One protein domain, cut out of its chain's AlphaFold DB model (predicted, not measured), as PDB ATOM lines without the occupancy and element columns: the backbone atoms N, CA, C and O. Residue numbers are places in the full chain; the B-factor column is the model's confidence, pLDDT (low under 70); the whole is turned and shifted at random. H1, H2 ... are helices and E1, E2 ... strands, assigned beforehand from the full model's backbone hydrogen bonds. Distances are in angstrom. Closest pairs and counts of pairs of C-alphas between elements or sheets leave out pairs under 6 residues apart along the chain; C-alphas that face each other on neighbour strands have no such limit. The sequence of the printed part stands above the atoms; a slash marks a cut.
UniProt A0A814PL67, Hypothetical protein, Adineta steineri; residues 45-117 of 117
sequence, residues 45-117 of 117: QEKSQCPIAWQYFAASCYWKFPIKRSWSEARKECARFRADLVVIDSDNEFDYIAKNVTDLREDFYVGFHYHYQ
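What this domain is: This is residues 45 to 117 of the 117 residues of the protein "Hypothetical protein" of Adineta steineri (UniProt A0A814PL67). There is little regular structure here: a small hairpin, E1 and E2, has helix H2 beside it, helix H1 is set off from E1 and H2, and loops make the rest. A long last stretch, residues 101 to 117, runs from H2 past the start of H1. The 73 printed residues hold E1, E2, H1 and H2 in that order, the class is mixed, and only 26 residues are in named elements. The whole is compact, radius of gyration of the C-alphas 12.9 A, spanning 39 by 28 by 28 A.

Where its parts are: Find C-alpha 55 at (258.381, 212.936, 208.560), where E1, residues 55 to 57, begins; E2 is residues 60 to 62. H1, residues 71 to 80, runs 14.6 A, and H2, residues 91 to 100, runs 14.0 A to C-alpha 100 at (252.118, 216.303, 205.327).

How they stand to each other: E1 and E2 are antiparallel, at 146 degrees; look for N 55 and O 62, 2.8 A apart. The closest C-alphas of E1 and H2 are Phe 57 and Tyr 96, 7.8 A. H1 is apart from E1 and H2. In both helices every O i to N i+4 pair is within hydrogen-bond range.

The domain as a whole: The printed part has no cut, and the C-alphas of Gln 45 and Gln 117 are the farthest apart, 42.6 A. No link is long. Residues 45 to 48 and 113 to 117 have pLDDT under 70.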
ATOM      1  N   GLN A  45     264.923 196.696 215.373       45.41
ATOM      2  CA  GLN A  45     264.339 197.823 216.102       45.41
ATOM      3  C   GLN A  45     264.089 198.840 215.003       45.41
ATOM      4  O   GLN A  45     265.069 199.158 214.327       45.41
ATOM      5  N   GLU A  46     262.837 199.221 214.735       48.62
ATOM      6  CA  GLU A  46     262.558 200.360 213.872       48.62
ATOM      7  C   GLU A  46     263.332 201.518 214.489       48.62
ATOM      8  O   GLU A  46     262.881 202.222 215.388       48.62
ATOM      9  N   LYS A  47     264.585 201.651 214.067       50.28
ATOM     10  CA  LYS A  47     265.340 202.865 214.117       50.28
ATOM     11  C   LYS A  47     264.479 203.699 213.202       50.28
ATOM     12  O   LYS A  47     264.503 203.473 211.992       50.28
ATOM     13  N   SER A  48     263.582 204.475 213.805       59.41
ATOM     14  CA  SER A  48     262.708 205.378 213.081       59.41
ATOM     15  C   SER A  48     263.580 206.008 212.001       59.41
ATOM     16  O   SER A  48     264.669 206.499 212.318       59.41
ATOM     17  N   GLN A  49     263.197 205.870 210.723       84.06
ATOM     18  CA  GLN A  49     264.068 206.320 209.627       84.06
ATOM     19  C   GLN A  49     264.453 207.799 209.798       84.06
ATOM     20  O   GLN A  49     265.491 208.223 209.298       84.06
ATOM     21  N   CYS A  50     263.663 208.539 210.584       91.19
ATOM     22  CA  CYS A  50     263.919 209.900 211.006       91.19
ATOM     23  C   CYS A  50     263.920 210.077 212.536       91.19
ATOM     24  O   CYS A  50     263.389 209.234 213.267       91.19
ATOM     25  N   PRO A  51     264.482 211.190 213.045       91.75
ATOM     26  CA  PRO A  51     264.330 211.585 214.444       91.75
ATOM     27  C   PRO A  51     262.858 211.794 214.845       91.75
ATOM     28  O   PRO A  51     261.974 211.948 214.003       91.75
ATOM     29  N   ILE A  52     262.585 211.843 216.151       89.25
ATOM     30  CA  ILE A  52     261.235 212.109 216.677       89.25
ATOM     31  C   ILE A  52     260.715 213.448 216.127       89.25
ATOM     32  O   ILE A  52     261.444 214.435 216.148       89.25
ATOM     33  N   ALA A  53     259.451 213.466 215.688       88.38
ATOM     34  CA  ALA A  53     258.740 214.588 215.052       88.38
ATOM     35  C   ALA A  53     259.085 214.881 213.577       88.38
ATOM     36  O   ALA A  53     258.439 215.735 212.968       88.38
ATOM     37  N   TRP A  54     260.029 214.153 212.978       93.94
ATOM     38  CA  TRP A  54     260.359 214.277 211.558       93.94
ATOM     39  C   TRP A  54     259.537 213.297 210.717       93.94
ATOM     40  O   TRP A  54     259.298 212.160 211.124       93.94
ATOM     41  N   GLN A  55     259.127 213.735 209.530       93.19
ATOM     42  CA  GLN A  55     258.381 212.936 208.560       93.19
ATOM     43  C   GLN A  55     259.345 212.286 207.567       93.19
ATOM     44  O   GLN A  55     260.205 212.970 207.016       93.19
ATOM     45  N   TYR A  56     259.210 210.978 207.336       93.94
ATOM     46  CA  TYR A  56     260.025 210.248 206.363       93.94
ATOM     47  C   TYR A  56     259.331 210.176 205.002       93.94
ATOM     48  O   TYR A  56     258.199 209.697 204.908       93.94
ATOM     49  N   PHE A  57     260.038 210.571 203.944       94.12
ATOM     50  CA  PHE A  57     259.593 210.389 202.564       94.12
ATOM     51  C   PHE A  57     260.781 210.306 201.608       94.12
ATOM     52  O   PHE A  57     261.737 211.062 201.736       94.12
ATOM     53  N   ALA A  58     260.719 209.377 200.651       92.00
ATOM     54  CA  ALA A  58     261.719 209.222 199.589       92.00
ATOM     55  C   ALA A  58     263.188 209.250 200.079       92.00
ATOM     56  O   ALA A  58     264.024 209.936 199.507       92.00
ATOM     57  N   ALA A  59     263.499 208.493 201.140       90.81
ATOM     58  CA  ALA A  59     264.832 208.410 201.760       90.81
ATOM     59  C   ALA A  59     265.335 209.681 202.477       90.81
ATOM     60  O   ALA A  59     266.466 209.694 202.961       90.81
ATOM     61  N   SER A  60     264.476 210.685 202.640       93.31
ATOM     62  CA  SER A  60     264.764 211.941 203.333       93.31
ATOM     63  C   SER A  60     263.827 212.162 204.521       93.31
ATOM     64  O   SER A  60     262.750 211.567 204.626       93.31
ATOM     65  N   CYS A  61     264.260 213.027 205.436       95.38
ATOM     66  CA  CYS A  61     263.530 213.395 206.644       95.38
ATOM     67  C   CYS A  61     263.195 214.882 206.624       95.38
ATOM     68  O   CYS A  61     264.086 215.709 206.450       95.38
ATOM     69  N   TYR A  62     261.934 215.220 206.887       95.25
ATOM     70  CA  TYR A  62     261.423 216.586 206.799       95.25
ATOM     71  C   TYR A  62     260.818 217.035 208.121       95.25
ATOM     72  O   TYR A  62     260.126 216.271 208.798       95.25
ATOM     73  N   TRP A  63     261.035 218.298 208.476       94.19
ATOM     74  CA  TRP A  63     260.413 218.895 209.647       94.19
ATOM     75  C   TRP A  63     260.193 220.391 209.455       94.19
ATOM     76  O   TRP A  63     261.101 221.126 209.069       94.19
ATOM     77  N   LYS A  64     258.977 220.847 209.759       92.38
ATOM     78  CA  LYS A  64     258.640 222.267 209.832       92.38
ATOM     79  C   LYS A  64     258.790 222.744 211.271       92.38
ATOM     80  O   LYS A  64     258.092 222.274 212.171       92.38
ATOM     81  N   PHE A  65     259.650 223.736 211.483       90.25
ATOM     82  CA  PHE A  65     259.717 224.411 212.773       90.25
ATOM     83  C   PHE A  65     258.422 225.196 213.050       90.25
ATOM     84  O   PHE A  65     257.923 225.885 212.160       90.25
ATOM     85  N   PRO A  66     257.905 225.181 214.291       88.38
ATOM     86  CA  PRO A  66     256.709 225.947 214.651       88.38
ATOM     87  C   PRO A  66     256.954 227.465 214.688       88.38
ATOM     88  O   PRO A  66     256.013 228.246 214.604       88.38
ATOM     89  N   ILE A  67     258.214 227.894 214.824       90.62
ATOM     90  CA  ILE A  67     258.599 229.305 214.948       90.62
ATOM     91  C   ILE A  67     259.123 229.817 213.605       90.62
ATOM     92  O   ILE A  67     260.128 229.307 213.093       90.62
ATOM     93  N   LYS A  68     258.481 230.870 213.086       90.62
ATOM     94  CA  LYS A  68     258.941 231.617 211.908       90.62
ATOM     95  C   LYS A  68     260.227 232.373 212.246       90.62
ATOM     96  O   LYS A  68     260.345 232.981 213.306       90.62
ATOM     97  N   ARG A  69     261.196 232.316 211.341       92.75
ATOM     98  CA  ARG A  69     262.519 232.949 211.455       92.75
ATOM     99  C   ARG A  69     262.867 233.591 210.122       92.75
ATOM    100  O   ARG A  69     262.260 233.218 209.127       92.75
ATOM    101  N   SER A  70     263.834 234.504 210.063       95.50
ATOM    102  CA  SER A  70     264.374 234.925 208.762       95.50
ATOM    103  C   SER A  70     265.016 233.736 208.033       95.50
ATOM    104  O   SER A  70     265.418 232.759 208.668       95.50
ATOM    105  N   TRP A  71     265.162 233.813 206.707       94.56
ATOM    106  CA  TRP A  71     265.769 232.732 205.917       94.56
ATOM    107  C   TRP A  71     267.145 232.300 206.465       94.56
ATOM    108  O   TRP A  71     267.414 231.113 206.645       94.56
ATOM    109  N   SER A  72     267.997 233.272 206.814       95.50
ATOM    110  CA  SER A  72     269.345 233.029 207.354       95.50
ATOM    111  C   SER A  72     269.312 232.306 208.703       95.50
ATOM    112  O   SER A  72     270.091 231.383 208.947       95.50
ATOM    113  N   GLU A  73     268.392 232.691 209.584       96.50
ATOM    114  CA  GLU A  73     268.217 232.052 210.889       96.50
ATOM    115  C   GLU A  73     267.604 230.657 210.767       96.50
ATOM    116  O   GLU A  73     268.035 229.750 211.474       96.50
ATOM    117  N   ALA A  74     266.642 230.465 209.861       95.19
ATOM    118  CA  ALA A  74     266.051 229.160 209.585       95.19
ATOM    119  C   ALA A  74     267.118 228.168 209.101       95.19
ATOM    120  O   ALA A  74     267.219 227.068 209.639       95.19
ATOM    121  N   ARG A  75     267.992 228.590 208.177       95.38
ATOM    122  CA  ARG A  75     269.109 227.761 207.705       95.38
ATOM    123  C   ARG A  75     270.093 227.397 208.819       95.38
ATOM    124  O   ARG A  75     270.494 226.241 208.943       95.38
ATOM    125  N   LYS A  76     270.463 228.372 209.659       96.56
ATOM    126  CA  LYS A  76     271.319 228.132 210.836       96.56
ATOM    127  C   LYS A  76     270.675 227.155 211.817       96.56
ATOM    128  O   LYS A  76     271.380 226.343 212.411       96.56
ATOM    129  N   GLU A  77     269.359 227.228 211.990       95.44
ATOM    130  CA  GLU A  77     268.626 226.306 212.848       95.44
ATOM    131  C   GLU A  77     268.632 224.886 212.271       95.44
ATOM    132  O   GLU A  77     268.987 223.963 213.000       95.44
ATOM    133  N   CYS A  78     268.356 224.697 210.973       94.94
ATOM    134  CA  CYS A  78     268.480 223.385 210.322       94.94
ATOM    135  C   CYS A  78     269.863 222.757 210.565       94.94
ATOM    136  O   CYS A  78     269.959 221.592 210.960       94.94
ATOM    137  N   ALA A  79     270.932 223.552 210.441       95.94
ATOM    138  CA  ALA A  79     272.302 223.086 210.655       95.94
ATOM    139  C   ALA A  79     272.553 222.565 212.085       95.94
ATOM    140  O   ALA A  79     273.308 221.607 212.268       95.94
ATOM    141  N   ARG A  80     271.885 223.121 213.110       95.69
ATOM    142  CA  ARG A  80     271.968 222.616 214.498       95.69
ATOM    143  C   ARG A  80     271.416 221.198 214.641       95.69
ATOM    144  O   ARG A  80     271.880 220.452 215.500       95.69
ATOM    145  N   PHE A  81     270.481 220.812 213.775       94.19
ATOM    146  CA  PHE A  81     269.912 219.466 213.699       94.19
ATOM    147  C   PHE A  81     270.612 218.570 212.664       94.19
ATOM    148  O   PHE A  81     270.105 217.497 212.352       94.19
ATOM    149  N   ARG A  82     271.790 218.972 212.157       94.62
ATOM    150  CA  ARG A  82     272.519 218.276 211.077       94.62
ATOM    151  C   ARG A  82     271.674 218.105 209.802       94.62
ATOM    152  O   ARG A  82     271.777 217.084 209.128       94.62
ATOM    153  N   ALA A  83     270.856 219.109 209.494       95.06
ATOM    154  CA  ALA A  83     270.026 219.209 208.296       95.06
ATOM    155  C   ALA A  83     270.287 220.541 207.560       95.06
ATOM    156  O   ALA A  83     271.078 221.365 208.023       95.06
ATOM    157  N   ASP A  84     269.601 220.778 206.440       95.94
ATOM    158  CA  ASP A  84     269.580 222.064 205.721       95.94
ATOM    159  C   ASP A  84     268.124 222.433 205.355       95.94
ATOM    160  O   ASP A  84     267.197 221.660 205.612       95.94
ATOM    161  N   LEU A  85     267.895 223.632 204.813       95.62
ATOM    162  CA  LEU A  85     266.604 223.986 204.218       95.62
ATOM    163  C   LEU A  85     266.300 223.056 203.038       95.62
ATOM    164  O   LEU A  85     267.190 222.752 202.245       95.62
ATOM    165  N   VAL A  86     265.039 222.639 202.913       94.75
ATOM    166  CA  VAL A  86     264.620 221.704 201.863       94.75
ATOM    167  C   VAL A  86     264.829 222.307 200.477       94.75
ATOM    168  O   VAL A  86     264.407 223.434 200.230       94.75
ATOM    169  N   VAL A  87     265.483 221.565 199.589       94.19
ATOM    170  CA  VAL A  87     265.524 221.843 198.149       94.19
ATOM    171  C   VAL A  87     264.554 220.857 197.522       94.19
ATOM    172  O   VAL A  87     264.689 219.663 197.753       94.19
ATOM    173  N   ILE A  88     263.538 221.367 196.835       92.31
ATOM    174  CA  ILE A  88     262.472 220.536 196.280       92.31
ATOM    175  C   ILE A  88     262.863 220.159 194.855       92.31
ATOM    176  O   ILE A  88     262.927 221.033 193.992       92.31
ATOM    177  N   ASP A  89     263.085 218.868 194.623       91.31
ATOM    178  CA  ASP A  89     263.639 218.343 193.372       91.31
ATOM    179  C   ASP A  89     262.594 217.603 192.514       91.31
ATOM    180  O   ASP A  89     262.898 217.136 191.413       91.31
ATOM    181  N   SER A  90     261.347 217.472 192.985       94.12
ATOM    182  CA  SER A  90     260.259 216.856 192.211       94.12
ATOM    183  C   SER A  90     258.858 217.295 192.644       94.12
ATOM    184  O   SER A  90     258.636 217.644 193.803       94.12
ATOM    185  N   ASP A  91     257.884 217.172 191.736       95.62
ATOM    186  CA  ASP A  91     256.466 217.437 192.029       95.62
ATOM    187  C   ASP A  91     255.930 216.522 193.144       95.62
ATOM    188  O   ASP A  91     255.203 216.964 194.027       95.62
ATOM    189  N   ASN A  92     256.352 215.253 193.167       96.44
ATOM    190  CA  ASN A  92     255.954 214.306 194.213       96.44
ATOM    191  C   ASN A  92     256.466 214.720 195.599       96.44
ATOM    192  O   ASN A  92     255.784 214.522 196.605       96.44
ATOM    193  N   GLU A  93     257.686 215.256 195.661       95.25
ATOM    194  CA  GLU A  93     258.255 215.786 196.896       95.25
ATOM    195  C   GLU A  93     257.517 217.049 197.336       95.25
ATOM    196  O   GLU A  93     257.143 217.152 198.508       95.25
ATOM    197  N   PHE A  94     257.234 217.958 196.398       93.25
ATOM    198  CA  PHE A  94     256.423 219.140 196.662       93.25
ATOM    199  C   PHE A  94     255.063 218.757 197.254       93.25
ATOM    200  O   PHE A  94     254.729 219.196 198.355       93.25
ATOM    201  N   ASP A  95     254.316 217.881 196.579       94.56
ATOM    202  CA  ASP A  95     252.991 217.427 197.002       94.56
ATOM    203  C   ASP A  95     253.025 216.776 198.389       94.56
ATOM    204  O   ASP A  95     252.147 217.010 199.228       94.56
ATOM    205  N   TYR A  96     254.057 215.973 198.663       94.19
ATOM    206  CA  TYR A  96     254.225 215.353 199.968       94.19
ATOM    207  C   TYR A  96     254.454 216.394 201.069       94.19
ATOM    208  O   TYR A  96     253.775 216.342 202.100       94.19
ATOM    209  N   ILE A  97     255.385 217.333 200.863       93.62
ATOM    210  CA  ILE A  97     255.719 218.386 201.833       93.62
ATOM    211  C   ILE A  97     254.495 219.259 202.095       93.62
ATOM    212  O   ILE A  97     254.123 219.478 203.251       93.62
ATOM    213  N   ALA A  98     253.844 219.701 201.023       91.50
ATOM    214  CA  ALA A  98     252.692 220.585 201.039       91.50
ATOM    215  C   ALA A  98     251.506 219.977 201.812       91.50
ATOM    216  O   ALA A  98     250.789 220.687 202.514       91.50
ATOM    217  N   LYS A  99     251.328 218.651 201.735       91.88
ATOM    218  CA  LYS A  99     250.234 217.933 202.403       91.88
ATOM    219  C   LYS A  99     250.551 217.471 203.828       91.88
ATOM    220  O   LYS A  99     249.639 217.423 204.652       91.88
ATOM    221  N   ASN A 100     251.789 217.057 204.105       91.88
ATOM    222  CA  ASN A 100     252.118 216.303 205.327       91.88
ATOM    223  C   ASN A 100     253.114 217.005 206.256       91.88
ATOM    224  O   ASN A 100     253.226 216.622 207.420       91.88
ATOM    225  N   VAL A 101     253.863 217.995 205.764       91.31
ATOM    226  CA  VAL A 101     254.944 218.646 206.524       91.31
ATOM    227  C   VAL A 101     254.597 220.094 206.862       91.31
ATOM    228  O   VAL A 101     254.910 220.555 207.962       91.31
ATOM    229  N   THR A 102     253.950 220.812 205.942       88.44
ATOM    230  CA  THR A 102     253.553 222.214 206.125       88.44
ATOM    231  C   THR A 102     252.036 222.417 206.053       88.44
ATOM    232  O   THR A 102     251.284 221.499 205.747       88.44
ATOM    233  N   ASP A 103     251.593 223.634 206.374       83.50
ATOM    234  CA  ASP A 103     250.236 224.107 206.102       83.50
ATOM    235  C   ASP A 103     250.264 224.866 204.769       83.50
ATOM    236  O   ASP A 103     251.045 225.806 204.617       83.50
ATOM    237  N   LEU A 104     249.410 224.474 203.820       75.31
ATOM    238  CA  LEU A 104     249.268 225.106 202.500       75.31
ATOM    239  C   LEU A 104     248.935 226.604 202.563       75.31
ATOM    240  O   LEU A 104     249.043 227.301 201.558       75.31
ATOM    241  N   ARG A 105     248.477 227.097 203.717       80.00
ATOM    242  CA  ARG A 105     248.130 228.505 203.935       80.00
ATOM    243  C   ARG A 105     249.301 229.353 204.423       80.00
ATOM    244  O   ARG A 105     249.117 230.551 204.629       80.00
ATOM    245  N   GLU A 106     250.468 228.757 204.654       81.81
ATOM    246  CA  GLU A 106     251.640 229.460 205.161       81.81
ATOM    247  C   GLU A 106     252.840 229.351 204.223       81.81
ATOM    248  O   GLU A 106     253.242 228.260 203.821       81.81
ATOM    249  N   ASP A 107     253.479 230.492 203.973       84.94
ATOM    250  CA  ASP A 107     254.761 230.532 203.281       84.94
ATOM    251  C   ASP A 107     255.864 229.897 204.140       84.94
ATOM    252  O   ASP A 107     255.933 230.092 205.363       84.94
ATOM    253  N   PHE A 108     256.767 229.167 203.489       87.88
ATOM    254  CA  PHE A 108     257.928 228.548 204.117       87.88
ATOM    255  C   PHE A 108     259.190 228.782 203.287       87.88
ATOM    256  O   PHE A 108     259.149 228.918 202.066       87.88
ATOM    257  N   TYR A 109     260.334 228.841 203.967       92.12
ATOM    258  CA  TYR A 109     261.622 229.000 203.305       92.12
ATOM    259  C   TYR A 109     262.143 227.663 202.787       92.12
ATOM    260  O   TYR A 109     262.176 226.673 203.518       92.12
ATOM    261  N   VAL A 110     262.617 227.685 201.547       92.62
ATOM    262  CA  VAL A 110     263.318 226.581 200.889       92.62
ATOM    263  C   VAL A 110     264.787 226.944 200.664       92.62
ATOM    264  O   VAL A 110     265.184 228.116 200.720       92.62
ATOM    265  N   GLY A 111     265.609 225.925 200.456       92.62
ATOM    266  CA  GLY A 111     266.972 226.058 199.973       92.62
ATOM    267  C   GLY A 111     266.987 226.259 198.459       92.62
ATOM    268  O   GLY A 111     266.122 225.762 197.744       92.62
ATOM    269  N   PHE A 112     268.004 226.965 197.969       81.06
ATOM    270  CA  PHE A 112     268.324 227.025 196.544       81.06
ATOM    271  C   PHE A 112     269.646 226.291 196.320       81.06
ATOM    272  O   PHE A 112     270.646 226.631 196.959       81.06
ATOM    273  N   HIS A 113     269.669 225.313 195.413       65.56
ATOM    274  CA  HIS A 113     270.915 224.728 194.926       65.56
ATOM    275  C   HIS A 113     271.331 225.459 193.647       65.56
ATOM    276  O   HIS A 113     270.661 225.366 192.621       65.56
ATOM    277  N   TYR A 114     272.444 226.197 193.678       56.50
ATOM    278  CA  TYR A 114     273.047 226.692 192.440       56.50
ATOM    279  C   TYR A 114     273.753 225.516 191.765       56.50
ATOM    280  O   TYR A 114     274.795 225.062 192.236       56.50
ATOM    281  N   HIS A 115     273.179 224.990 190.686       51.50
ATOM    282  CA  HIS A 115     273.932 224.151 189.761       51.50
ATOM    283  C   HIS A 115     274.856 225.061 188.952       51.50
ATOM    284  O   HIS A 115     274.428 225.702 187.998       51.50
ATOM    285  N   TYR A 116     276.124 225.144 189.353       51.06
ATOM    286  CA  TYR A 116     277.160 225.577 188.424       51.06
ATOM    287  C   TYR A 116     277.380 224.429 187.434       51.06
ATOM    288  O   TYR A 116     277.752 223.327 187.841       51.06
ATOM    289  N   GLN A 117     277.046 224.688 186.170       49.81
ATOM    290  CA  GLN A 117     277.388 223.855 185.017       49.81
ATOM    291  C   GLN A 117     278.791 224.201 184.525       49.81
ATOM    292  O   GLN A 117     279.140 225.404 184.570       49.81
TER     293      GLN A 117